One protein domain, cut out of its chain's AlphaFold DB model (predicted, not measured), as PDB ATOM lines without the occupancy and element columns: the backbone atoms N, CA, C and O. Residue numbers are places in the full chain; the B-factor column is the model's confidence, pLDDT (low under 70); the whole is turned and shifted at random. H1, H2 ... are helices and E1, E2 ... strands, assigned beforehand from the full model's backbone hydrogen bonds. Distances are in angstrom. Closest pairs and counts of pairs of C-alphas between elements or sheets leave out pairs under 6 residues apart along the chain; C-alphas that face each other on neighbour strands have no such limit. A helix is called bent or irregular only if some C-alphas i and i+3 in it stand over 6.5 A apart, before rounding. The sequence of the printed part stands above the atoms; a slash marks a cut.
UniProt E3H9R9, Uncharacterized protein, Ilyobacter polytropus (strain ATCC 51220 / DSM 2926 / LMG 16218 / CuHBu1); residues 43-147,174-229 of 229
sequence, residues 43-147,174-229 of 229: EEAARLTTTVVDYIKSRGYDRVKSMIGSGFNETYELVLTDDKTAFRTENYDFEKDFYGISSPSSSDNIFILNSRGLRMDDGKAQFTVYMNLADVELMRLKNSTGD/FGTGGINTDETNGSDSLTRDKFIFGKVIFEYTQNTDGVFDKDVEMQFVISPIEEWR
ATOM      1  N   GLU A  43     -32.862 -33.348  17.612       85.81
ATOM      2  CA  GLU A  43     -33.953 -32.477  17.157       85.81
ATOM      3  C   GLU A  43     -33.506 -31.599  15.983       85.81
ATOM      4  O   GLU A  43     -34.196 -31.491  14.971       85.81
ATOM      5  N   GLU A  44     -32.306 -31.031  16.087       85.31
ATOM      6  CA  GLU A  44     -31.713 -30.223  15.029       85.31
ATOM      7  C   GLU A  44     -31.486 -31.035  13.750       85.31
ATOM      8  O   GLU A  44     -31.882 -30.595  12.672       85.31
ATOM      9  N   ALA A  45     -30.891 -32.226  13.866       86.00
ATOM     10  CA  ALA A  45     -30.691 -33.122  12.732       86.00
ATOM     11  C   ALA A  45     -32.029 -33.513  12.088       86.00
ATOM     12  O   ALA A  45     -32.154 -33.416  10.875       86.00
ATOM     13  N   ALA A  46     -33.059 -33.831  12.881       88.75
ATOM     14  CA  ALA A  46     -34.397 -34.107  12.362       88.75
ATOM     15  C   ALA A  46     -34.983 -32.920  11.589       88.75
ATOM     16  O   ALA A  46     -35.515 -33.117  10.498       88.75
ATOM     17  N   ARG A  47     -34.834 -31.687  12.095       90.50
ATOM     18  CA  ARG A  47     -35.277 -30.478  11.383       90.50
ATOM     19  C   ARG A  47     -34.546 -30.302  10.052       90.50
ATOM     20  O   ARG A  47     -35.173 -29.938   9.056       90.50
ATOM     21  N   LEU A  48     -33.233 -30.536  10.029       90.50
ATOM     22  CA  LEU A  48     -32.455 -30.479   8.792       90.50
ATOM     23  C   LEU A  48     -32.924 -31.549   7.806       90.50
ATOM     24  O   LEU A  48     -33.204 -31.208   6.662       90.50
ATOM     25  N   THR A  49     -33.116 -32.792   8.250       91.44
ATOM     26  CA  THR A  49     -33.652 -33.872   7.411       91.44
ATOM     27  C   THR A  49     -35.026 -33.518   6.837       91.44
ATOM     28  O   THR A  49     -35.246 -33.701   5.643       91.44
ATOM     29  N   THR A  50     -35.934 -32.944   7.638       92.31
ATOM     30  CA  THR A  50     -37.230 -32.447   7.138       92.31
ATOM     31  C   THR A  50     -37.045 -31.388   6.061       92.31
ATOM     32  O   THR A  50     -37.689 -31.456   5.023       92.31
ATOM     33  N   THR A  51     -36.114 -30.457   6.262       93.00
ATOM     34  CA  THR A  51     -35.823 -29.408   5.275       93.00
ATOM     35  C   THR A  51     -35.337 -30.011   3.952       93.00
ATOM     36  O   THR A  51     -35.761 -29.570   2.887       93.00
ATOM     37  N   VAL A  52     -34.491 -31.050   3.995       93.06
ATOM     38  CA  VAL A  52     -34.064 -31.793   2.792       93.06
ATOM     39  C   VAL A  52     -35.265 -32.414   2.081       93.06
ATOM     40  O   VAL A  52     -35.407 -32.259   0.869       93.06
ATOM     41  N   VAL A  53     -36.145 -33.087   2.827       92.38
ATOM     42  CA  VAL A  53     -37.371 -33.682   2.277       92.38
ATOM     43  C   VAL A  53     -38.242 -32.614   1.617       92.38
ATOM     44  O   VAL A  53     -38.691 -32.817   0.492       92.38
ATOM     45  N   ASP A  54     -38.436 -31.466   2.262       92.00
ATOM     46  CA  ASP A  54     -39.232 -30.366   1.714       92.00
ATOM     47  C   ASP A  54     -38.630 -29.827   0.409       92.00
ATOM     48  O   ASP A  54     -39.362 -29.610  -0.557       92.00
ATOM     49  N   TYR A  55     -37.300 -29.690   0.324       91.75
ATOM     50  CA  TYR A  55     -36.629 -29.319  -0.925       91.75
ATOM     51  C   TYR A  55     -36.871 -30.343  -2.037       91.75
ATOM     52  O   TYR A  55     -37.212 -29.947  -3.153       91.75
ATOM     53  N   ILE A  56     -36.750 -31.641  -1.746       91.12
ATOM     54  CA  ILE A  56     -37.015 -32.707  -2.724       91.12
ATOM     55  C   ILE A  56     -38.471 -32.637  -3.196       91.12
ATOM     56  O   ILE A  56     -38.730 -32.582  -4.397       91.12
ATOM     57  N   LYS A  57     -39.428 -32.567  -2.264       89.12
ATOM     58  CA  LYS A  57     -40.861 -32.484  -2.575       89.12
ATOM     59  C   LYS A  57     -41.218 -31.240  -3.381       89.12
ATOM     60  O   LYS A  57     -42.022 -31.320  -4.307       89.12
ATOM     61  N   SER A  58     -40.588 -30.103  -3.084       88.81
ATOM     62  CA  SER A  58     -40.809 -28.845  -3.809       88.81
ATOM     63  C   SER A  58     -40.423 -28.917  -5.288       88.81
ATOM     64  O   SER A  58     -40.836 -28.068  -6.077       88.81
ATOM     65  N   ARG A  59     -39.639 -29.927  -5.700       87.31
ATOM     66  CA  ARG A  59     -39.286 -30.107  -7.110       87.31
ATOM     67  C   ARG A  59     -40.448 -30.573  -7.976       87.31
ATOM     68  O   ARG A  59     -40.361 -30.377  -9.189       87.31
ATOM     69  N   GLY A  60     -41.489 -31.129  -7.363       84.75
ATOM     70  CA  GLY A  60     -42.648 -31.688  -8.039       84.75
ATOM     71  C   GLY A  60     -42.420 -33.110  -8.548       84.75
ATOM     72  O   GLY A  60     -41.293 -33.517  -8.844       84.75
ATOM     73  N   TYR A  61     -43.516 -33.859  -8.652       84.12
ATOM     74  CA  TYR A  61     -43.515 -35.281  -8.992       84.12
ATOM     75  C   TYR A  61     -42.759 -35.610 -10.284       84.12
ATOM     76  O   TYR A  61     -41.814 -36.393 -10.237       84.12
ATOM     77  N   ASP A  62     -43.099 -34.982 -11.410       83.31
ATOM     78  CA  ASP A  62     -42.513 -35.300 -12.722       83.31
ATOM     79  C   ASP A  62     -40.994 -35.155 -12.753       83.31
ATOM     80  O   ASP A  62     -40.264 -35.994 -13.289       83.31
ATOM     81  N   ARG A  63     -40.505 -34.091 -12.115       85.50
ATOM     82  CA  ARG A  63     -39.081 -33.811 -12.037       85.50
ATOM     83  C   ARG A  63     -38.368 -34.869 -11.207       85.50
ATOM     84  O   ARG A  63     -37.375 -35.417 -11.676       85.50
ATOM     85  N   VAL A  64     -38.886 -35.208 -10.027       86.62
ATOM     86  CA  VAL A  64     -38.289 -36.253  -9.180       86.62
ATOM     87  C   VAL A  64     -38.400 -37.633  -9.845       86.62
ATOM     88  O   VAL A  64     -37.421 -38.373  -9.879       86.62
ATOM     89  N   LYS A  65     -39.539 -37.958 -10.469       85.44
ATOM     90  CA  LYS A  65     -39.765 -39.201 -11.228       85.44
ATOM     91  C   LYS A  65     -38.713 -39.394 -12.316       85.44
ATOM     92  O   LYS A  65     -38.172 -40.489 -12.452       85.44
ATOM     93  N   SER A  66     -38.384 -38.329 -13.052       84.38
ATOM     94  CA  SER A  66     -37.378 -38.375 -14.119       84.38
ATOM     95  C   SER A  66     -35.965 -38.713 -13.622       84.38
ATOM     96  O   SER A  66     -35.186 -39.295 -14.373       84.38
ATOM     97  N   MET A  67     -35.648 -38.404 -12.358       83.50
ATOM     98  CA  MET A  67     -34.344 -38.693 -11.747       83.50
ATOM     99  C   MET A  67     -34.226 -40.140 -11.267       83.50
ATOM    100  O   MET A  67     -33.122 -40.664 -11.175       83.50
ATOM    101  N   ILE A  68     -35.348 -40.788 -10.936       82.31
ATOM    102  CA  ILE A  68     -35.324 -42.089 -10.261       82.31
ATOM    103  C   ILE A  68     -34.906 -43.213 -11.202       82.31
ATOM    104  O   ILE A  68     -34.143 -44.074 -10.786       82.31
ATOM    105  N   GLY A  69     -35.371 -43.241 -12.453       72.00
ATOM    106  CA  GLY A  69     -35.060 -44.343 -13.371       72.00
ATOM    107  C   GLY A  69     -35.377 -45.720 -12.758       72.00
ATOM    108  O   GLY A  69     -36.542 -46.055 -12.567       72.00
ATOM    109  N   SER A  70     -34.341 -46.511 -12.439       68.62
ATOM    110  CA  SER A  70     -34.434 -47.819 -11.754       68.62
ATOM    111  C   SER A  70     -34.237 -47.769 -10.228       68.62
ATOM    112  O   SER A  70     -34.249 -48.810  -9.571       68.62
ATOM    113  N   GLY A  71     -33.991 -46.587  -9.675       74.62
ATOM    114  CA  GLY A  71     -33.671 -46.323  -8.277       74.62
ATOM    115  C   GLY A  71     -32.690 -45.154  -8.161       74.62
ATOM    116  O   GLY A  71     -31.718 -45.081  -8.908       74.62
ATOM    117  N   PHE A  72     -32.937 -44.267  -7.202       84.12
ATOM    118  CA  PHE A  72     -32.065 -43.148  -6.858       84.12
ATOM    119  C   PHE A  72     -31.393 -43.423  -5.515       84.12
ATOM    120  O   PHE A  72     -32.071 -43.802  -4.557       84.12
ATOM    121  N   ASN A  73     -30.077 -43.246  -5.445       89.44
ATOM    122  CA  ASN A  73     -29.298 -43.414  -4.225       89.44
ATOM    123  C   ASN A  73     -28.051 -42.533  -4.304       89.44
ATOM    124  O   ASN A  73     -27.028 -42.972  -4.824       89.44
ATOM    125  N   GLU A  74     -28.157 -41.314  -3.790       90.81
ATOM    126  CA  GLU A  74     -27.069 -40.338  -3.824       90.81
ATOM    127  C   GLU A  74     -26.747 -39.833  -2.423       90.81
ATOM    128  O   GLU A  74     -27.641 -39.620  -1.599       90.81
ATOM    129  N   THR A  75     -25.454 -39.657  -2.150       92.12
ATOM    130  CA  THR A  75     -24.944 -39.122  -0.881       92.12
ATOM    131  C   THR A  75     -24.318 -37.763  -1.121       92.12
ATOM    132  O   THR A  75     -23.442 -37.622  -1.968       92.12
ATOM    133  N   TYR A  76     -24.745 -36.783  -0.334       91.75
ATOM    134  CA  TYR A  76     -24.307 -35.402  -0.438       91.75
ATOM    135  C   TYR A  76     -23.513 -35.021   0.804       91.75
ATOM    136  O   TYR A  76     -24.064 -34.959   1.908       91.75
ATOM    137  N   GLU A  77     -22.222 -34.747   0.624       90.12
ATOM    138  CA  GLU A  77     -21.379 -34.209   1.689       90.12
ATOM    139  C   GLU A  77     -21.742 -32.745   1.961       90.12
ATOM    140  O   GLU A  77     -22.018 -31.968   1.046       90.12
ATOM    141  N   LEU A  78     -21.768 -32.367   3.238       88.81
ATOM    142  CA  LEU A  78     -22.100 -31.025   3.691       88.81
ATOM    143  C   LEU A  78     -20.849 -30.275   4.132       88.81
ATOM    144  O   LEU A  78     -20.065 -30.747   4.955       88.81
ATOM    145  N   VAL A  79     -20.728 -29.045   3.647       85.94
ATOM    146  CA  VAL A  79     -19.672 -28.106   4.016       85.94
ATOM    147  C   VAL A  79     -20.306 -26.891   4.679       85.94
ATOM    148  O   VAL A  79     -21.361 -26.410   4.258       85.94
ATOM    149  N   LEU A  80     -19.660 -26.381   5.727       83.06
ATOM    150  CA  LEU A  80     -20.071 -25.131   6.360       83.06
ATOM    151  C   LEU A  80     -19.962 -23.961   5.375       83.06
ATOM    152  O   LEU A  80     -19.012 -23.856   4.596       83.06
ATOM    153  N   THR A  81     -20.927 -23.053   5.443       80.38
ATOM    154  CA  THR A  81     -20.841 -21.746   4.792       80.38
ATOM    155  C   THR A  81     -19.722 -20.903   5.409       80.38
ATOM    156  O   THR A  81     -19.295 -21.142   6.542       80.38
ATOM    157  N   ASP A  82     -19.257 -19.881   4.686       79.88
ATOM    158  CA  ASP A  82     -18.159 -19.008   5.138       79.88
ATOM    159  C   ASP A  82     -18.456 -18.322   6.487       79.88
ATOM    160  O   ASP A  82     -17.550 -18.066   7.281       79.88
ATOM    161  N   ASP A  83     -19.734 -18.058   6.771       77.25
ATOM    162  CA  ASP A  83     -20.209 -17.481   8.033       77.25
ATOM    163  C   ASP A  83     -20.403 -18.512   9.164       77.25
ATOM    164  O   ASP A  83     -20.677 -18.127  10.303       77.25
ATOM    165  N   LYS A  84     -20.225 -19.808   8.873       76.94
ATOM    166  CA  LYS A  84     -20.382 -20.949   9.791       76.94
ATOM    167  C   LYS A  84     -21.763 -21.056  10.447       76.94
ATOM    168  O   LYS A  84     -21.880 -21.624  11.533       76.94
ATOM    169  N   THR A  85     -22.804 -20.512   9.817       76.69
ATOM    170  CA  THR A  85     -24.183 -20.572  10.338       76.69
ATOM    171  C   THR A  85     -25.069 -21.582   9.613       76.69
ATOM    172  O   THR A  85     -26.140 -21.944  10.107       76.69
ATOM    173  N   ALA A  86     -24.630 -22.069   8.457       84.31
ATOM    174  CA  ALA A  86     -25.393 -22.989   7.637       84.31
ATOM    175  C   ALA A  86     -24.492 -24.024   6.963       84.31
ATOM    176  O   ALA A  86     -23.264 -23.913   6.949       84.31
ATOM    177  N   PHE A  87     -25.133 -25.037   6.393       86.88
ATOM    178  CA  PHE A  87     -24.499 -26.030   5.547       86.88
ATOM    179  C   PHE A  87     -24.968 -25.870   4.104       86.88
ATOM    180  O   PHE A  87     -26.129 -25.547   3.843       86.88
ATOM    181  N   ARG A  88     -24.056 -26.145   3.180       87.81
ATOM    182  CA  ARG A  88     -24.314 -26.338   1.750       87.81
ATOM    183  C   ARG A  88     -23.728 -27.674   1.322       87.81
ATOM    184  O   ARG A  88     -22.900 -28.223   2.049       87.81
ATOM    185  N   THR A  89     -24.107 -28.179   0.157       88.75
ATOM    186  CA  THR A  89     -23.445 -29.374  -0.374       88.75
ATOM    187  C   THR A  89     -22.050 -29.050  -0.901       88.75
ATOM    188  O   THR A  89     -21.784 -27.946  -1.396       88.75
ATOM    189  N   GLU A  90     -21.129 -30.001  -0.759       85.19
ATOM    190  CA  GLU A  90     -19.852 -29.941  -1.455       85.19
ATOM    191  C   GLU A  90     -20.114 -29.950  -2.968       85.19
ATOM    192  O   GLU A  90     -21.006 -30.640  -3.448       85.19
ATOM    193  N   ASN A  91     -19.398 -29.105  -3.715       83.44
ATOM    194  CA  ASN A  91     -19.532 -28.951  -5.172       83.44
ATOM    195  C   ASN A  91     -20.940 -28.634  -5.718       83.44
ATOM    196  O   ASN A  91     -21.098 -28.584  -6.937       83.44
ATOM    197  N   TYR A  92     -21.916 -28.326  -4.856       84.62
ATOM    198  CA  TYR A  92     -23.305 -28.048  -5.244       84.62
ATOM    199  C   TYR A  92     -23.969 -29.232  -5.974       84.62
ATOM    200  O   TYR A  92     -24.767 -29.054  -6.900       84.62
ATOM    201  N   ASP A  93     -23.605 -30.459  -5.594       85.94
ATOM    202  CA  ASP A  93     -24.082 -31.672  -6.262       85.94
ATOM    203  C   ASP A  93     -25.605 -31.843  -6.115       85.94
ATOM    204  O   ASP A  93     -26.282 -32.261  -7.055       85.94
ATOM    205  N   PHE A  94     -26.186 -31.404  -4.993       89.56
ATOM    206  CA  PHE A  94     -27.644 -31.421  -4.822       89.56
ATOM    207  C   PHE A  94     -28.345 -30.467  -5.793       89.56
ATOM    208  O   PHE A  94     -29.380 -30.802  -6.371       89.56
ATOM    209  N   GLU A  95     -27.789 -29.279  -6.019       87.94
ATOM    210  CA  GLU A  95     -28.297 -28.333  -7.007       87.94
ATOM    211  C   GLU A  95     -28.200 -28.877  -8.430       87.94
ATOM    212  O   GLU A  95     -29.112 -28.696  -9.243       87.94
ATOM    213  N   LYS A  96     -27.121 -29.583  -8.747       86.38
ATOM    214  CA  LYS A  96     -26.978 -30.233 -10.044       86.38
ATOM    215  C   LYS A  96     -28.079 -31.268 -10.269       86.38
ATOM    216  O   LYS A  96     -28.741 -31.215 -11.307       86.38
ATOM    217  N   ASP A  97     -28.328 -32.130  -9.290       87.31
ATOM    218  CA  ASP A  97     -29.298 -33.217  -9.422       87.31
ATOM    219  C   ASP A  97     -30.739 -32.699  -9.392       87.31
ATOM    220  O   ASP A  97     -31.525 -32.948 -10.306       87.31
ATOM    221  N   PHE A  98     -31.087 -31.894  -8.387       87.12
ATOM    222  CA  PHE A  98     -32.468 -31.466  -8.175       87.12
ATOM    223  C   PHE A  98     -32.837 -30.196  -8.941       87.12
ATOM    224  O   PHE A  98     -34.003 -30.029  -9.312       87.12
ATOM    225  N   TYR A  99     -31.875 -29.319  -9.244       84.00
ATOM    226  CA  TYR A  99     -32.098 -28.052  -9.955       84.00
ATOM    227  C   TYR A  99     -31.545 -28.040 -11.385       84.00
ATOM    228  O   TYR A  99     -31.932 -27.161 -12.161       84.00
ATOM    229  N   GLY A 100     -30.832 -29.085 -11.820       79.88
ATOM    230  CA  GLY A 100     -30.382 -29.229 -13.209       79.88
ATOM    231  C   GLY A 100     -29.315 -28.202 -13.590       79.88
ATOM    232  O   GLY A 100     -29.180 -27.847 -14.762       79.88
ATOM    233  N   ILE A 101     -28.597 -27.677 -12.597       79.56
ATOM    234  CA  ILE A 101     -27.572 -26.657 -12.791       79.56
ATOM    235  C   ILE A 101     -26.282 -27.364 -13.210       79.56
ATOM    236  O   ILE A 101     -25.670 -28.090 -12.435       79.56
ATOM    237  N   SER A 102     -25.867 -27.176 -14.462       75.62
ATOM    238  CA  SER A 102     -24.722 -27.885 -15.055       75.62
ATOM    239  C   SER A 102     -23.354 -27.309 -14.671       75.62
ATOM    240  O   SER A 102     -22.326 -27.946 -14.899       75.62
ATOM    241  N   SER A 103     -23.310 -26.098 -14.119       76.00
ATOM    242  CA  SER A 103     -22.088 -25.442 -13.633       76.00
ATOM    243  C   SER A 103     -22.432 -24.506 -12.474       76.00
ATOM    244  O   SER A 103     -22.439 -23.288 -12.656       76.00
ATOM    245  N   PRO A 104     -22.795 -25.071 -11.314       70.75
ATOM    246  CA  PRO A 104     -23.213 -24.286 -10.166       70.75
ATOM    247  C   PRO A 104     -22.051 -23.441  -9.646       70.75
ATOM    248  O   PRO A 104     -20.914 -23.898  -9.515       70.75
ATOM    249  N   SER A 105     -22.344 -22.174  -9.383       70.50
ATOM    250  CA  SER A 105     -21.419 -21.222  -8.779       70.50
ATOM    251  C   SER A 105     -21.846 -20.898  -7.349       70.50
ATOM    252  O   SER A 105     -22.961 -21.192  -6.928       70.50
ATOM    253  N   SER A 106     -20.988 -20.227  -6.578       66.94
ATOM    254  CA  SER A 106     -21.326 -19.814  -5.209       66.94
ATOM    255  C   SER A 106     -22.535 -18.883  -5.108       66.94
ATOM    256  O   SER A 106     -23.140 -18.804  -4.040       66.94
ATOM    257  N   SER A 107     -22.897 -18.196  -6.196       67.06
ATOM    258  CA  SER A 107     -24.128 -17.403  -6.290       67.06
ATOM    259  C   SER A 107     -25.388 -18.233  -6.545       67.06
ATOM    260  O   SER A 107     -26.480 -17.712  -6.347       67.06
ATOM    261  N   ASP A 108     -25.249 -19.506  -6.921       67.00
ATOM    262  CA  ASP A 108     -26.354 -20.429  -7.209       67.00
ATOM    263  C   ASP A 108     -26.678 -21.349  -6.018       67.00
ATOM    264  O   ASP A 108     -27.389 -22.337  -6.183       67.00
ATOM    265  N   ASN A 109     -26.170 -21.025  -4.819       68.12
ATOM    266  CA  ASN A 109     -26.523 -21.686  -3.557       68.12
ATOM    267  C   ASN A 109     -28.023 -21.509  -3.269       68.12
ATOM    268  O   ASN A 109     -28.437 -20.572  -2.582       68.12
ATOM    269  N   ILE A 110     -28.841 -22.404  -3.812       79.44
ATOM    270  CA  ILE A 110     -30.291 -22.428  -3.597       79.44
ATOM    271  C   ILE A 110     -30.628 -23.412  -2.475       79.44
ATOM    272  O   ILE A 110     -31.616 -23.219  -1.766       79.44
ATOM    273  N   PHE A 111     -29.794 -24.434  -2.268       87.06
ATOM    274  CA  PHE A 111     -29.954 -25.388  -1.185       87.06
ATOM    275  C   PHE A 111     -29.033 -25.028  -0.014       87.06
ATOM    276  O   PHE A 111     -27.828 -25.275  -0.017       87.06
ATOM    277  N   ILE A 112     -29.628 -24.429   1.017       87.94
ATOM    278  CA  ILE A 112     -28.934 -24.064   2.254       87.94
ATOM    279  C   ILE A 112     -29.682 -24.660   3.445       87.94
ATOM    280  O   ILE A 112     -30.892 -24.479   3.605       87.94
ATOM    281  N   LEU A 113     -28.935 -25.339   4.311       88.50
ATOM    282  CA  LEU A 113     -29.416 -25.947   5.542       88.50
ATOM    283  C   LEU A 113     -28.951 -25.119   6.744       88.50
ATOM    284  O   LEU A 113     -27.827 -25.255   7.224       88.50
ATOM    285  N   ASN A 114     -29.826 -24.252   7.249       85.94
ATOM    286  CA  ASN A 114     -29.518 -23.416   8.410       85.94
ATOM    287  C   ASN A 114     -29.427 -24.254   9.688       85.94
ATOM    288  O   ASN A 114     -30.428 -24.849  10.112       85.94
ATOM    289  N   SER A 115     -28.265 -24.225  10.352       79.38
ATOM    290  CA  SER A 115     -28.086 -24.891  11.638       79.38
ATOM    291  C   SER A 115     -27.856 -23.909  12.777       79.38
ATOM    292  O   SER A 115     -27.043 -22.997  12.713       79.38
ATOM    293  N   ARG A 116     -28.589 -24.113  13.869       73.75
ATOM    294  CA  ARG A 116     -28.493 -23.318  15.100       73.75
ATOM    295  C   ARG A 116     -27.824 -24.088  16.235       73.75
ATOM    296  O   ARG A 116     -27.553 -23.501  17.279       73.75
ATOM    297  N   GLY A 117     -27.591 -25.390  16.057       63.47
ATOM    298  CA  GLY A 117     -27.211 -26.289  17.150       63.47
ATOM    299  C   GLY A 117     -26.174 -27.356  16.811       63.47
ATOM    300  O   GLY A 117     -25.563 -27.899  17.733       63.47
ATOM    301  N   LEU A 118     -25.921 -27.651  15.531       70.19
ATOM    302  CA  LEU A 118     -24.862 -28.582  15.151       70.19
ATOM    303  C   LEU A 118     -23.539 -27.825  15.053       70.19
ATOM    304  O   LEU A 118     -23.195 -27.255  14.025       70.19
ATOM    305  N   ARG A 119     -22.784 -27.819  16.155       62.12
ATOM    306  CA  ARG A 119     -21.385 -27.383  16.129       62.12
ATOM    307  C   ARG A 119     -20.545 -28.487  15.506       62.12
ATOM    308  O   ARG A 119     -20.233 -29.471  16.172       62.12
ATOM    309  N   MET A 120     -20.206 -28.312  14.238       62.50
ATOM    310  CA  MET A 120     -19.242 -29.149  13.529       62.50
ATOM    311  C   MET A 120     -17.953 -28.355  13.395       62.50
ATOM    312  O   MET A 120     -17.593 -27.918  12.313       62.50
ATOM    313  N   ASP A 121     -17.308 -28.087  14.533       55.41
ATOM    314  CA  ASP A 121     -16.076 -27.291  14.539       55.41
ATOM    315  C   ASP A 121     -14.965 -28.006  13.724       55.41
ATOM    316  O   ASP A 121     -14.164 -27.314  13.109       55.41
ATOM    317  N   ASP A 122     -15.016 -29.350  13.620       55.31
ATOM    318  CA  ASP A 122     -14.158 -30.212  12.774       55.31
ATOM    319  C   ASP A 122     -14.889 -31.481  12.235       55.31
ATOM    320  O   ASP A 122     -14.260 -32.440  11.782       55.31
ATOM    321  N   GLY A 123     -16.221 -31.547  12.358       58.47
ATOM    322  CA  GLY A 123     -17.018 -32.747  12.053       58.47
ATOM    323  C   GLY A 123     -17.466 -32.825  10.592       58.47
ATOM    324  O   GLY A 123     -17.710 -31.798   9.963       58.47
ATOM    325  N   LYS A 124     -17.609 -34.045  10.061       74.50
ATOM    326  CA  LYS A 124     -18.248 -34.282   8.758       74.50
ATOM    327  C   LYS A 124     -19.761 -34.412   8.933       74.50
ATOM    328  O   LYS A 124     -20.222 -35.035   9.893       74.50
ATOM    329  N   ALA A 125     -20.524 -33.874   7.991       84.56
ATOM    330  CA  ALA A 125     -21.939 -34.181   7.841       84.56
ATOM    331  C   ALA A 125     -22.244 -34.547   6.406       84.56
ATOM    332  O   ALA A 125     -21.617 -34.042   5.480       84.56
ATOM    333  N   GLN A 126     -23.229 -35.411   6.243       90.06
ATOM    334  CA  GLN A 126     -23.741 -35.789   4.945       90.06
ATOM    335  C   GLN A 126     -25.210 -36.158   5.069       90.06
ATOM    336  O   GLN A 126     -25.717 -36.435   6.159       90.06
ATOM    337  N   PHE A 127     -25.898 -36.179   3.940       91.75
ATOM    338  CA  PHE A 127     -27.189 -36.833   3.864       91.75
ATOM    339  C   PHE A 127     -27.259 -37.718   2.630       91.75
ATOM    340  O   PHE A 127     -26.769 -37.354   1.563       91.75
ATOM    341  N   THR A 128     -27.893 -38.872   2.778       89.88
ATOM    342  CA  THR A 128     -28.135 -39.807   1.683       89.88
ATOM    343  C   THR A 128     -29.613 -39.825   1.353       89.88
ATOM    344  O   THR A 128     -30.456 -39.956   2.244       89.88
ATOM    345  N   VAL A 129     -29.927 -39.697   0.070       91.12
ATOM    346  CA  VAL A 129     -31.286 -39.724  -0.460       91.12
ATOM    347  C   VAL A 129     -31.478 -41.019  -1.231       91.12
ATOM    348  O   VAL A 129     -30.825 -41.255  -2.242       91.12
ATOM    349  N   TYR A 130     -32.425 -41.826  -0.773       85.31
ATOM    350  CA  TYR A 130     -32.901 -43.013  -1.468       85.31
ATOM    351  C   TYR A 130     -34.288 -42.730  -2.023       85.31
ATOM    352  O   TYR A 130     -35.143 -42.257  -1.277       85.31
ATOM    353  N   MET A 131     -34.545 -43.039  -3.291       85.75
ATOM    354  CA  MET A 131     -35.892 -42.978  -3.864       85.75
ATOM    355  C   MET A 131     -36.133 -44.130  -4.829       85.75
ATOM    356  O   MET A 131     -35.241 -44.539  -5.570       85.75
ATOM    357  N   ASN A 132     -37.357 -44.643  -4.841       78.56
ATOM    358  CA  ASN A 132     -37.793 -45.647  -5.797       78.56
ATOM    359  C   ASN A 132     -39.252 -45.404  -6.200       78.56
ATOM    360  O   ASN A 132     -40.043 -44.850  -5.431       78.56
ATOM    361  N   LEU A 133     -39.603 -45.834  -7.408       75.12
ATOM    362  CA  LEU A 133     -40.984 -45.888  -7.858       75.12
ATOM    363  C   LEU A 133     -41.623 -47.156  -7.297       75.12
ATOM    364  O   LEU A 133     -41.117 -48.255  -7.524       75.12
ATOM    365  N   ALA A 134     -42.743 -47.014  -6.596       64.69
ATOM    366  CA  ALA A 134     -43.536 -48.153  -6.161       64.69
ATOM    367  C   ALA A 134     -44.911 -48.129  -6.825       64.69
ATOM    368  O   ALA A 134     -45.594 -47.101  -6.868       64.69
ATOM    369  N   ASP A 135     -45.319 -49.291  -7.324       53.06
ATOM    370  CA  ASP A 135     -46.662 -49.493  -7.840       53.06
ATOM    371  C   ASP A 135     -47.689 -49.423  -6.704       53.06
ATOM    372  O   ASP A 135     -47.504 -50.008  -5.634       53.06
ATOM    373  N   VAL A 136     -48.798 -48.722  -6.961       48.94
ATOM    374  CA  VAL A 136     -49.935 -48.575  -6.031       48.94
ATOM    375  C   VAL A 136     -50.522 -49.936  -5.629       48.94
ATOM    376  O   VAL A 136     -51.095 -50.063  -4.552       48.94
ATOM    377  N   GLU A 137     -50.331 -50.977  -6.449       43.53
ATOM    378  CA  GLU A 137     -50.788 -52.344  -6.163       43.53
ATOM    379  C   GLU A 137     -50.225 -52.918  -4.856       43.53
ATOM    380  O   GLU A 137     -50.919 -53.680  -4.191       43.53
ATOM    381  N   LEU A 138     -49.038 -52.492  -4.408       40.72
ATOM    382  CA  LEU A 138     -48.486 -52.906  -3.109       40.72
ATOM    383  C   LEU A 138     -49.209 -52.274  -1.903       40.72
ATOM    384  O   LEU A 138     -49.007 -52.718  -0.774       40.72
ATOM    385  N   MET A 139     -50.042 -51.248  -2.122       39.16
ATOM    386  CA  MET A 139     -50.844 -50.580  -1.089       39.16
ATOM    387  C   MET A 139     -52.312 -51.017  -1.059       39.16
ATOM    388  O   MET A 139     -53.045 -50.568  -0.173       39.16
ATOM    389  N   ARG A 140     -52.749 -51.935  -1.938       42.03
ATOM    390  CA  ARG A 140     -53.932 -52.752  -1.637       42.03
ATOM    391  C   ARG A 140     -53.533 -53.657  -0.472       42.03
ATOM    392  O   ARG A 140     -52.921 -54.705  -0.652       42.03
ATOM    393  N   LEU A 141     -53.767 -53.153   0.742       39.53
ATOM    394  CA  LEU A 141     -53.615 -53.870   2.002       39.53
ATOM    395  C   LEU A 141     -54.141 -55.288   1.802       39.53
ATOM    396  O   LEU A 141     -55.330 -55.472   1.567       39.53
ATOM    397  N   LYS A 142     -53.240 -56.272   1.870       36.66
ATOM    398  CA  LYS A 142     -53.592 -57.687   1.880       36.66
ATOM    399  C   LYS A 142     -54.488 -57.896   3.098       36.66
ATOM    400  O   LYS A 142     -53.985 -57.969   4.222       36.66
ATOM    401  N   ASN A 143     -55.804 -57.881   2.898       37.94
ATOM    402  CA  ASN A 143     -56.728 -58.127   3.984       37.94
ATOM    403  C   ASN A 143     -56.589 -59.606   4.339       37.94
ATOM    404  O   ASN A 143     -56.801 -60.502   3.530       37.94
ATOM    405  N   SER A 144     -56.100 -59.854   5.544       40.59
ATOM    406  CA  SER A 144     -55.923 -61.185   6.101       40.59
ATOM    407  C   SER A 144     -57.280 -61.681   6.588       40.59
ATOM    408  O   SER A 144     -57.490 -61.713   7.795       40.59
ATOM    409  N   THR A 145     -58.191 -62.031   5.681       44.59
ATOM    410  CA  THR A 145     -59.340 -62.919   5.947       44.59
ATOM    411  C   THR A 145     -60.220 -62.997   4.704       44.59
ATOM    412  O   THR A 145     -60.961 -62.056   4.448       44.59
ATOM    413  N   GLY A 146     -60.193 -64.123   3.998       36.94
ATOM    414  CA  GLY A 146     -61.167 -64.441   2.955       36.94
ATOM    415  C   GLY A 146     -60.859 -65.814   2.380       36.94
ATOM    416  O   GLY A 146     -59.775 -66.010   1.848       36.94
ATOM    417  N   ASP A 147     -61.745 -66.776   2.617       42.12
ATOM    418  CA  ASP A 147     -61.634 -68.172   2.192       42.12
ATOM    419  C   ASP A 147     -61.493 -68.299   0.665       42.12
ATOM    420  O   ASP A 147     -62.231 -67.664  -0.085       42.12
ATOM    421  N   PHE A 174     -57.316 -42.625  -2.331       42.59
ATOM    422  CA  PHE A 174     -56.632 -41.680  -3.213       42.59
ATOM    423  C   PHE A 174     -57.470 -41.587  -4.480       42.59
ATOM    424  O   PHE A 174     -57.615 -42.579  -5.188       42.59
ATOM    425  N   GLY A 175     -58.098 -40.439  -4.728       36.03
ATOM    426  CA  GLY A 175     -58.929 -40.264  -5.914       36.03
ATOM    427  C   GLY A 175     -58.136 -40.631  -7.166       36.03
ATOM    428  O   GLY A 175     -57.145 -39.983  -7.484       36.03
ATOM    429  N   THR A 176     -58.591 -41.639  -7.904       39.84
ATOM    430  CA  THR A 176     -58.076 -41.979  -9.240       39.84
ATOM    431  C   THR A 176     -58.361 -40.886 -10.273       39.84
ATOM    432  O   THR A 176     -57.923 -40.997 -11.412       39.84
ATOM    433  N   GLY A 177     -59.018 -39.785  -9.878       37.03
ATOM    434  CA  GLY A 177     -59.360 -38.621 -10.703       37.03
ATOM    435  C   GLY A 177     -58.184 -37.828 -11.293       37.03
ATOM    436  O   GLY A 177     -58.390 -36.707 -11.746       37.03
ATOM    437  N   GLY A 178     -56.975 -38.389 -11.294       37.06
ATOM    438  CA  GLY A 178     -55.811 -37.871 -12.010       37.06
ATOM    439  C   GLY A 178     -54.903 -38.949 -12.612       37.06
ATOM    440  O   GLY A 178     -53.908 -38.590 -13.231       37.06
ATOM    441  N   ILE A 179     -55.211 -40.244 -12.464       43.09
ATOM    442  CA  ILE A 179     -54.426 -41.304 -13.109       43.09
ATOM    443  C   ILE A 179     -54.960 -41.441 -14.535       43.09
ATOM    444  O   ILE A 179     -55.998 -42.062 -14.757       43.09
ATOM    445  N   ASN A 180     -54.274 -40.825 -15.499       40.56
ATOM    446  CA  ASN A 180     -54.566 -41.024 -16.916       40.56
ATOM    447  C   ASN A 180     -54.278 -42.487 -17.279       40.56
ATOM    448  O   ASN A 180     -53.136 -42.875 -17.523       40.56
ATOM    449  N   THR A 181     -55.318 -43.311 -17.333       42.88
ATOM    450  CA  THR A 181     -55.284 -44.566 -18.079       42.88
ATOM    451  C   THR A 181     -55.404 -44.209 -19.556       42.88
ATOM    452  O   THR A 181     -56.508 -44.083 -20.084       42.88
ATOM    453  N   ASP A 182     -54.277 -43.948 -20.214       37.94
ATOM    454  CA  ASP A 182     -54.268 -43.744 -21.661       37.94
ATOM    455  C   ASP A 182     -54.502 -45.105 -22.342       37.94
ATOM    456  O   ASP A 182     -53.578 -45.869 -22.608       37.94
ATOM    457  N   GLU A 183     -55.772 -45.455 -22.561       41.59
ATOM    458  CA  GLU A 183     -56.209 -46.663 -23.275       41.59
ATOM    459  C   GLU A 183     -56.057 -46.512 -24.801       41.59
ATOM    460  O   GLU A 183     -56.945 -46.864 -25.581       41.59
ATOM    461  N   THR A 184     -54.933 -45.978 -25.281       39.62
ATOM    462  CA  THR A 184     -54.658 -45.931 -26.720       39.62
ATOM    463  C   THR A 184     -53.681 -47.024 -27.148       39.62
ATOM    464  O   THR A 184     -52.465 -46.873 -27.131       39.62
ATOM    465  N   ASN A 185     -54.278 -48.104 -27.670       39.06
ATOM    466  CA  ASN A 185     -53.688 -49.188 -28.467       39.06
ATOM    467  C   ASN A 185     -52.978 -50.317 -27.702       39.06
ATOM    468  O   ASN A 185     -51.758 -50.344 -27.630       39.06
ATOM    469  N   GLY A 186     -53.740 -51.341 -27.297       38.53
ATOM    470  CA  GLY A 186     -53.421 -52.765 -27.533       38.53
ATOM    471  C   GLY A 186     -52.089 -53.349 -27.034       38.53
ATOM    472  O   GLY A 186     -51.767 -54.483 -27.380       38.53
ATOM    473  N   SER A 187     -51.327 -52.618 -26.233       36.91
ATOM    474  CA  SER A 187     -50.233 -53.119 -25.416       36.91
ATOM    475  C   SER A 187     -50.410 -52.499 -24.042       36.91
ATOM    476  O   SER A 187     -50.302 -51.279 -23.923       36.91
ATOM    477  N   ASP A 188     -50.707 -53.325 -23.038       37.75
ATOM    478  CA  ASP A 188     -50.826 -52.960 -21.619       37.75
ATOM    479  C   ASP A 188     -49.492 -52.435 -21.063       37.75
ATOM    480  O   ASP A 188     -48.834 -53.049 -20.227       37.75
ATOM    481  N   SER A 189     -49.058 -51.274 -21.536       36.00
ATOM    482  CA  SER A 189     -48.102 -50.438 -20.834       36.00
ATOM    483  C   SER A 189     -48.919 -49.440 -20.034       36.00
ATOM    484  O   SER A 189     -49.009 -48.267 -20.389       36.00
ATOM    485  N   LEU A 190     -49.522 -49.928 -18.951       42.34
ATOM    486  CA  LEU A 190     -50.003 -49.098 -17.859       42.34
ATOM    487  C   LEU A 190     -48.843 -48.196 -17.406       42.34
ATOM    488  O   LEU A 190     -48.063 -48.564 -16.529       42.34
ATOM    489  N   THR A 191     -48.731 -46.980 -17.944       44.62
ATOM    490  CA  THR A 191     -48.052 -45.884 -17.249       44.62
ATOM    491  C   THR A 191     -48.958 -45.441 -16.107       44.62
ATOM    492  O   THR A 191     -49.408 -44.303 -16.056       44.62
ATOM    493  N   ARG A 192     -49.279 -46.374 -15.200       53.59
ATOM    494  CA  ARG A 192     -49.882 -46.049 -13.915       53.59
ATOM    495  C   ARG A 192     -48.899 -45.125 -13.229       53.59
ATOM    496  O   ARG A 192     -47.723 -45.466 -13.079       53.59
ATOM    497  N   ASP A 193     -49.361 -43.939 -12.870       57.38
ATOM    498  CA  ASP A 193     -48.536 -43.032 -12.105       57.38
ATOM    499  C   ASP A 193     -48.216 -43.668 -10.751       57.38
ATOM    500  O   ASP A 193     -49.084 -43.898  -9.910       57.38
ATOM    501  N   LYS A 194     -46.945 -44.046 -10.604       70.12
ATOM    502  CA  LYS A 194     -46.400 -44.732  -9.435       70.12
ATOM    503  C   LYS A 194     -46.146 -43.710  -8.340       70.12
ATOM    504  O   LYS A 194     -45.670 -42.618  -8.627       70.12
ATOM    505  N   PHE A 195     -46.386 -44.056  -7.079       76.69
ATOM    506  CA  PHE A 195     -45.900 -43.200  -5.995       76.69
ATOM    507  C   PHE A 195     -44.376 -43.267  -5.945       76.69
ATOM    508  O   PHE A 195     -43.768 -44.315  -6.186       76.69
ATOM    509  N   ILE A 196     -43.755 -42.150  -5.590       80.81
ATOM    510  CA  ILE A 196     -42.334 -42.120  -5.262       80.81
ATOM    511  C   ILE A 196     -42.224 -42.327  -3.762       80.81
ATOM    512  O   ILE A 196     -42.689 -41.492  -2.985       80.81
ATOM    513  N   PHE A 197     -41.586 -43.418  -3.361       84.12
ATOM    514  CA  PHE A 197     -41.191 -43.632  -1.977       84.12
ATOM    515  C   PHE A 197     -39.737 -43.250  -1.826       84.12
ATOM    516  O   PHE A 197     -38.882 -43.704  -2.586       84.12
ATOM    517  N   GLY A 198     -39.462 -42.418  -0.831       80.38
ATOM    518  CA  GLY A 198     -38.127 -41.944  -0.567       80.38
ATOM    519  C   GLY A 198     -37.776 -41.938   0.905       80.38
ATOM    520  O   GLY A 198     -38.622 -42.039   1.795       80.38
ATOM    521  N   LYS A 199     -36.480 -41.840   1.152       87.12
ATOM    522  CA  LYS A 199     -35.887 -41.840   2.477       87.12
ATOM    523  C   LYS A 199     -34.654 -40.960   2.464       87.12
ATOM    524  O   LYS A 199     -33.803 -41.109   1.594       87.12
ATOM    525  N   VAL A 200     -34.558 -40.071   3.441       89.50
ATOM    526  CA  VAL A 200     -33.367 -39.267   3.697       89.50
ATOM    527  C   VAL A 200     -32.742 -39.752   4.994       89.50
ATOM    528  O   VAL A 200     -33.421 -39.818   6.018       89.50
ATOM    529  N   ILE A 201     -31.459 -40.088   4.951       88.62
ATOM    530  CA  ILE A 201     -30.653 -40.389   6.134       88.62
ATOM    531  C   ILE A 201     -29.680 -39.233   6.310       88.62
ATOM    532  O   ILE A 201     -28.897 -38.963   5.410       88.62
ATOM    533  N   PHE A 202     -29.742 -38.538   7.438       89.94
ATOM    534  CA  PHE A 202     -28.793 -37.484   7.784       89.94
ATOM    535  C   PHE A 202     -27.778 -38.028   8.779       89.94
ATOM    536  O   PHE A 202     -28.157 -38.440   9.875       89.94
ATOM    537  N   GLU A 203     -26.502 -37.994   8.421       88.38
ATOM    538  CA  GLU A 203     -25.403 -38.535   9.212       88.38
ATOM    539  C   GLU A 203     -24.444 -37.415   9.602       88.38
ATOM    540  O   GLU A 203     -24.081 -36.563   8.789       88.38
ATOM    541  N   TYR A 204     -24.018 -37.402  10.865       84.19
ATOM    542  CA  TYR A 204     -23.074 -36.396  11.339       84.19
ATOM    543  C   TYR A 204     -22.140 -36.901  12.432       84.19
ATOM    544  O   TYR A 204     -22.492 -37.749  13.258       84.19
ATOM    545  N   THR A 205     -20.937 -36.329  12.463       75.56
ATOM    546  CA  THR A 205     -19.980 -36.512  13.558       75.56
ATOM    547  C   THR A 205     -19.973 -35.275  14.463       75.56
ATOM    548  O   THR A 205     -20.082 -34.136  14.012       75.56
ATOM    549  N   GLN A 206     -19.851 -35.497  15.775       64.19
ATOM    550  CA  GLN A 206     -19.528 -34.437  16.745       64.19
ATOM    551  C   GLN A 206     -18.077 -34.516  17.240       64.19
ATOM    552  O   GLN A 206     -17.652 -33.653  18.003       64.19
ATOM    553  N   ASN A 207     -17.328 -35.535  16.805       57.38
ATOM    554  CA  ASN A 207     -15.939 -35.784  17.182       57.38
ATOM    555  C   ASN A 207     -15.047 -35.843  15.931       57.38
ATOM    556  O   ASN A 207     -15.484 -36.261  14.858       57.38
ATOM    557  N   THR A 208     -13.777 -35.483  16.103       54.19
ATOM    558  CA  THR A 208     -12.715 -35.442  15.077       54.19
ATOM    559  C   THR A 208     -12.327 -36.798  14.480       54.19
ATOM    560  O   THR A 208     -11.523 -36.843  13.554       54.19
ATOM    561  N   ASP A 209     -12.885 -37.906  14.972       52.94
ATOM    562  CA  ASP A 209     -12.456 -39.261  14.598       52.94
ATOM    563  C   ASP A 209     -12.997 -39.721  13.230       52.94
ATOM    564  O   ASP A 209     -12.715 -40.833  12.789       52.94
ATOM    565  N   GLY A 210     -13.768 -38.873  12.535       51.28
ATOM    566  CA  GLY A 210     -14.229 -39.110  11.161       51.28
ATOM    567  C   GLY A 210     -15.276 -40.219  11.001       51.28
ATOM    568  O   GLY A 210     -15.699 -40.483   9.881       51.28
ATOM    569  N   VAL A 211     -15.706 -40.847  12.099       54.91
ATOM    570  CA  VAL A 211     -16.785 -41.842  12.129       54.91
ATOM    571  C   VAL A 211     -18.111 -41.138  12.413       54.91
ATOM    572  O   VAL A 211     -18.219 -40.358  13.363       54.91
ATOM    573  N   PHE A 212     -19.123 -41.399  11.583       59.28
ATOM    574  CA  PHE A 212     -20.486 -40.933  11.822       59.28
ATOM    575  C   PHE A 212     -21.073 -41.671  13.028       59.28
ATOM    576  O   PHE A 212     -21.217 -42.890  13.019       59.28
ATOM    577  N   ASP A 213     -21.374 -40.920  14.086       64.31
ATOM    578  CA  ASP A 213     -21.822 -41.465  15.376       64.31
ATOM    579  C   ASP A 213     -23.347 -41.384  15.547       64.31
ATOM    580  O   ASP A 213     -23.908 -41.936  16.499       64.31
ATOM    581  N   LYS A 214     -24.026 -40.612  14.689       67.88
ATOM    582  CA  LYS A 214     -25.453 -40.311  14.806       67.88
ATOM    583  C   LYS A 214     -26.091 -40.175  13.430       67.88
ATOM    584  O   LYS A 214     -25.633 -39.376  12.615       67.88
ATOM    585  N   ASP A 215     -27.195 -40.884  13.249       78.62
ATOM    586  CA  ASP A 215     -28.057 -40.836  12.081       78.62
ATOM    587  C   ASP A 215     -29.486 -40.407  12.458       78.62
ATOM    588  O   ASP A 215     -29.992 -40.670  13.556       78.62
ATOM    589  N   VAL A 216     -30.137 -39.684  11.549       85.19
ATOM    590  CA  VAL A 216     -31.575 -39.412  11.605       85.19
ATOM    591  C   VAL A 216     -32.189 -39.763  10.262       85.19
ATOM    592  O   VAL A 216     -31.853 -39.170   9.240       85.19
ATOM    593  N   GLU A 217     -33.120 -40.708  10.289       86.88
ATOM    594  CA  GLU A 217     -33.858 -41.158   9.117       86.88
ATOM    595  C   GLU A 217     -35.229 -40.478   9.041       86.88
ATOM    596  O   GLU A 217     -35.963 -40.412  10.029       86.88
ATOM    597  N   MET A 218     -35.599 -40.016   7.847       84.62
ATOM    598  CA  MET A 218     -36.949 -39.566   7.532       84.62
ATOM    599  C   MET A 218     -37.420 -40.184   6.223       84.62
ATOM    600  O   MET A 218     -36.754 -40.077   5.197       84.62
ATOM    601  N   GLN A 219     -38.593 -40.806   6.257       84.88
ATOM    602  CA  GLN A 219     -39.248 -41.361   5.078       84.88
ATOM    603  C   GLN A 219     -40.255 -40.361   4.519       84.88
ATOM    604  O   GLN A 219     -40.859 -39.585   5.263       84.88
ATOM    605  N   PHE A 220     -40.442 -40.380   3.206       84.06
ATOM    606  CA  PHE A 220     -41.390 -39.521   2.522       84.06
ATOM    607  C   PHE A 220     -42.031 -40.227   1.330       84.06
ATOM    608  O   PHE A 220     -41.487 -41.174   0.766       84.06
ATOM    609  N   VAL A 221     -43.201 -39.727   0.947       83.62
ATOM    610  CA  VAL A 221     -43.916 -40.130  -0.264       83.62
ATOM    611  C   VAL A 221     -44.178 -38.882  -1.094       83.62
ATOM    612  O   VAL A 221     -44.500 -37.838  -0.514       83.62
ATOM    613  N   ILE A 222     -44.009 -38.995  -2.413       82.81
ATOM    614  CA  ILE A 222     -44.474 -38.007  -3.390       82.81
ATOM    615  C   ILE A 222     -45.531 -38.664  -4.266       82.81
ATOM    616  O   ILE A 222     -45.331 -39.760  -4.801       82.81
ATOM    617  N   SER A 223     -46.661 -37.986  -4.382       79.31
ATOM    618  CA  SER A 223     -47.798 -38.426  -5.178       79.31
ATOM    619  C   SER A 223     -47.827 -37.749  -6.551       79.31
ATOM    620  O   SER A 223     -47.333 -36.630  -6.682       79.31
ATOM    621  N   PRO A 224     -48.455 -38.372  -7.561       71.00
ATOM    622  CA  PRO A 224     -48.545 -37.805  -8.910       71.00
ATOM    623  C   PRO A 224     -49.221 -36.431  -8.979       71.00
ATOM    624  O   PRO A 224     -48.923 -35.635  -9.858       71.00
ATOM    625  N   ILE A 225     -50.106 -36.130  -8.022       69.31
ATOM    626  CA  ILE A 225     -50.818 -34.848  -7.946       69.31
ATOM    627  C   ILE A 225     -49.960 -33.712  -7.359       69.31
ATOM    628  O   ILE A 225     -50.338 -32.546  -7.461       69.31
ATOM    629  N   GLU A 226     -48.806 -34.016  -6.753       63.62
ATOM    630  CA  GLU A 226     -47.862 -33.024  -6.213       63.62
ATOM    631  C   GLU A 226     -46.970 -32.445  -7.326       63.62
ATOM    632  O   GLU A 226     -45.739 -32.421  -7.247       63.62
ATOM    633  N   GLU A 227     -47.606 -31.971  -8.392       66.62
ATOM    634  CA  GLU A 227     -46.964 -31.300  -9.513       66.62
ATOM    635  C   GLU A 227     -46.879 -29.792  -9.236       66.62
ATOM    636  O   GLU A 227     -47.876 -29.134  -8.927       66.62
ATOM    637  N   TRP A 228     -45.677 -29.225  -9.334       57.31
ATOM    638  CA  TRP A 228     -45.465 -27.783  -9.220       57.31
ATOM    639  C   TRP A 228     -45.327 -27.203 -10.631       57.31
ATOM    640  O   TRP A 228     -44.394 -27.560 -11.349       57.31
ATOM    641  N   ARG A 229     -46.272 -26.338 -11.024       47.00
ATOM    642  CA  ARG A 229     -46.206 -25.549 -12.267       47.00
ATOM    643  C   ARG A 229     -45.251 -24.369 -12.147       47.00
ATOM    644  O   ARG A 229     -45.244 -23.734 -11.068       47.00
TER     645      ARG A 229
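Overview. This is residues 43 to 147 and 174 to 229 of the 229 residues of an uncharacterized protein of Ilyobacter polytropus (strain ATCC 51220 / DSM 2926 / LMG 16218 / CuHBu1) (UniProt E3H9R9). A twisted sheet of five strands curls like part of a barrel round helix H1, with H2 beyond one end of H1 and H3 beside strand E1. Two loose stretches, residues 138 to 147 and 183 to 188, stick out. The printed part has 161 residues, with H1 H2 E1 E2 H3 E3 H4 E4 E5 along it; the antiparallel sheet runs E2 E1 E3 E4 E5. The class is mixed, with under half of the residues in named elements; the whole is loose, radius of gyration of the C-alphas 19.0 A, and flat, 60 by 43 by 23 A.

Arrangement. H1, residues 43 to 58, and H2, residues 61 to 68, are on one face of the sheet, two layers. H1 comes closest to E5, residues 214 to 222, at the C-alphas of Ala 46 and Val 216, 6.1 A. H2 runs across the strands at a height over the sheet of 8.5 A. E1, residues 72 to 80, and E2, residues 86 to 89, form a hairpin, N 79 and O 88 2.8 A apart. H3, residues 90 to 99, is irregular, C-alphas 91 and 94 being 8.5 A apart, and stands at the sheet's level. E3, residues 125 to 134, pairs with E1, N 74 and O 129 at 3.1 A, and with E4, residues 195 to 204, N 128 and O 201 at 2.8 A. H4, residues 136 to 139, is not on the sheet. E4 and E5 form a hairpin, N 200 and O 218 at 2.8 A. Every O i to N i+4 pair is within hydrogen-bond range in H1, 3 of 4 in H2 and 4 of 6 in H3; H4 is too short.

Along the chain. H1 begins at C-alpha 43 (-33.953, -32.477, 17.157) and is 22.4 A long. E3 is 29.3 A, E4 29.5 A, and E5, 26.4 A, ends at C-alpha 222 (-44.474, -38.007, -3.390).

Size, cuts and confidence. The C-alphas of Asp 83 and Asp 147 are farthest apart, 65.7 A. Residues 148 to 173 are not printed, a 27.5 A gap between C-alphas 147 and 174. The link H3 to E3 is long. pLDDT is under 70 for 59 residues, among them 134 to 147 and 174 to 193.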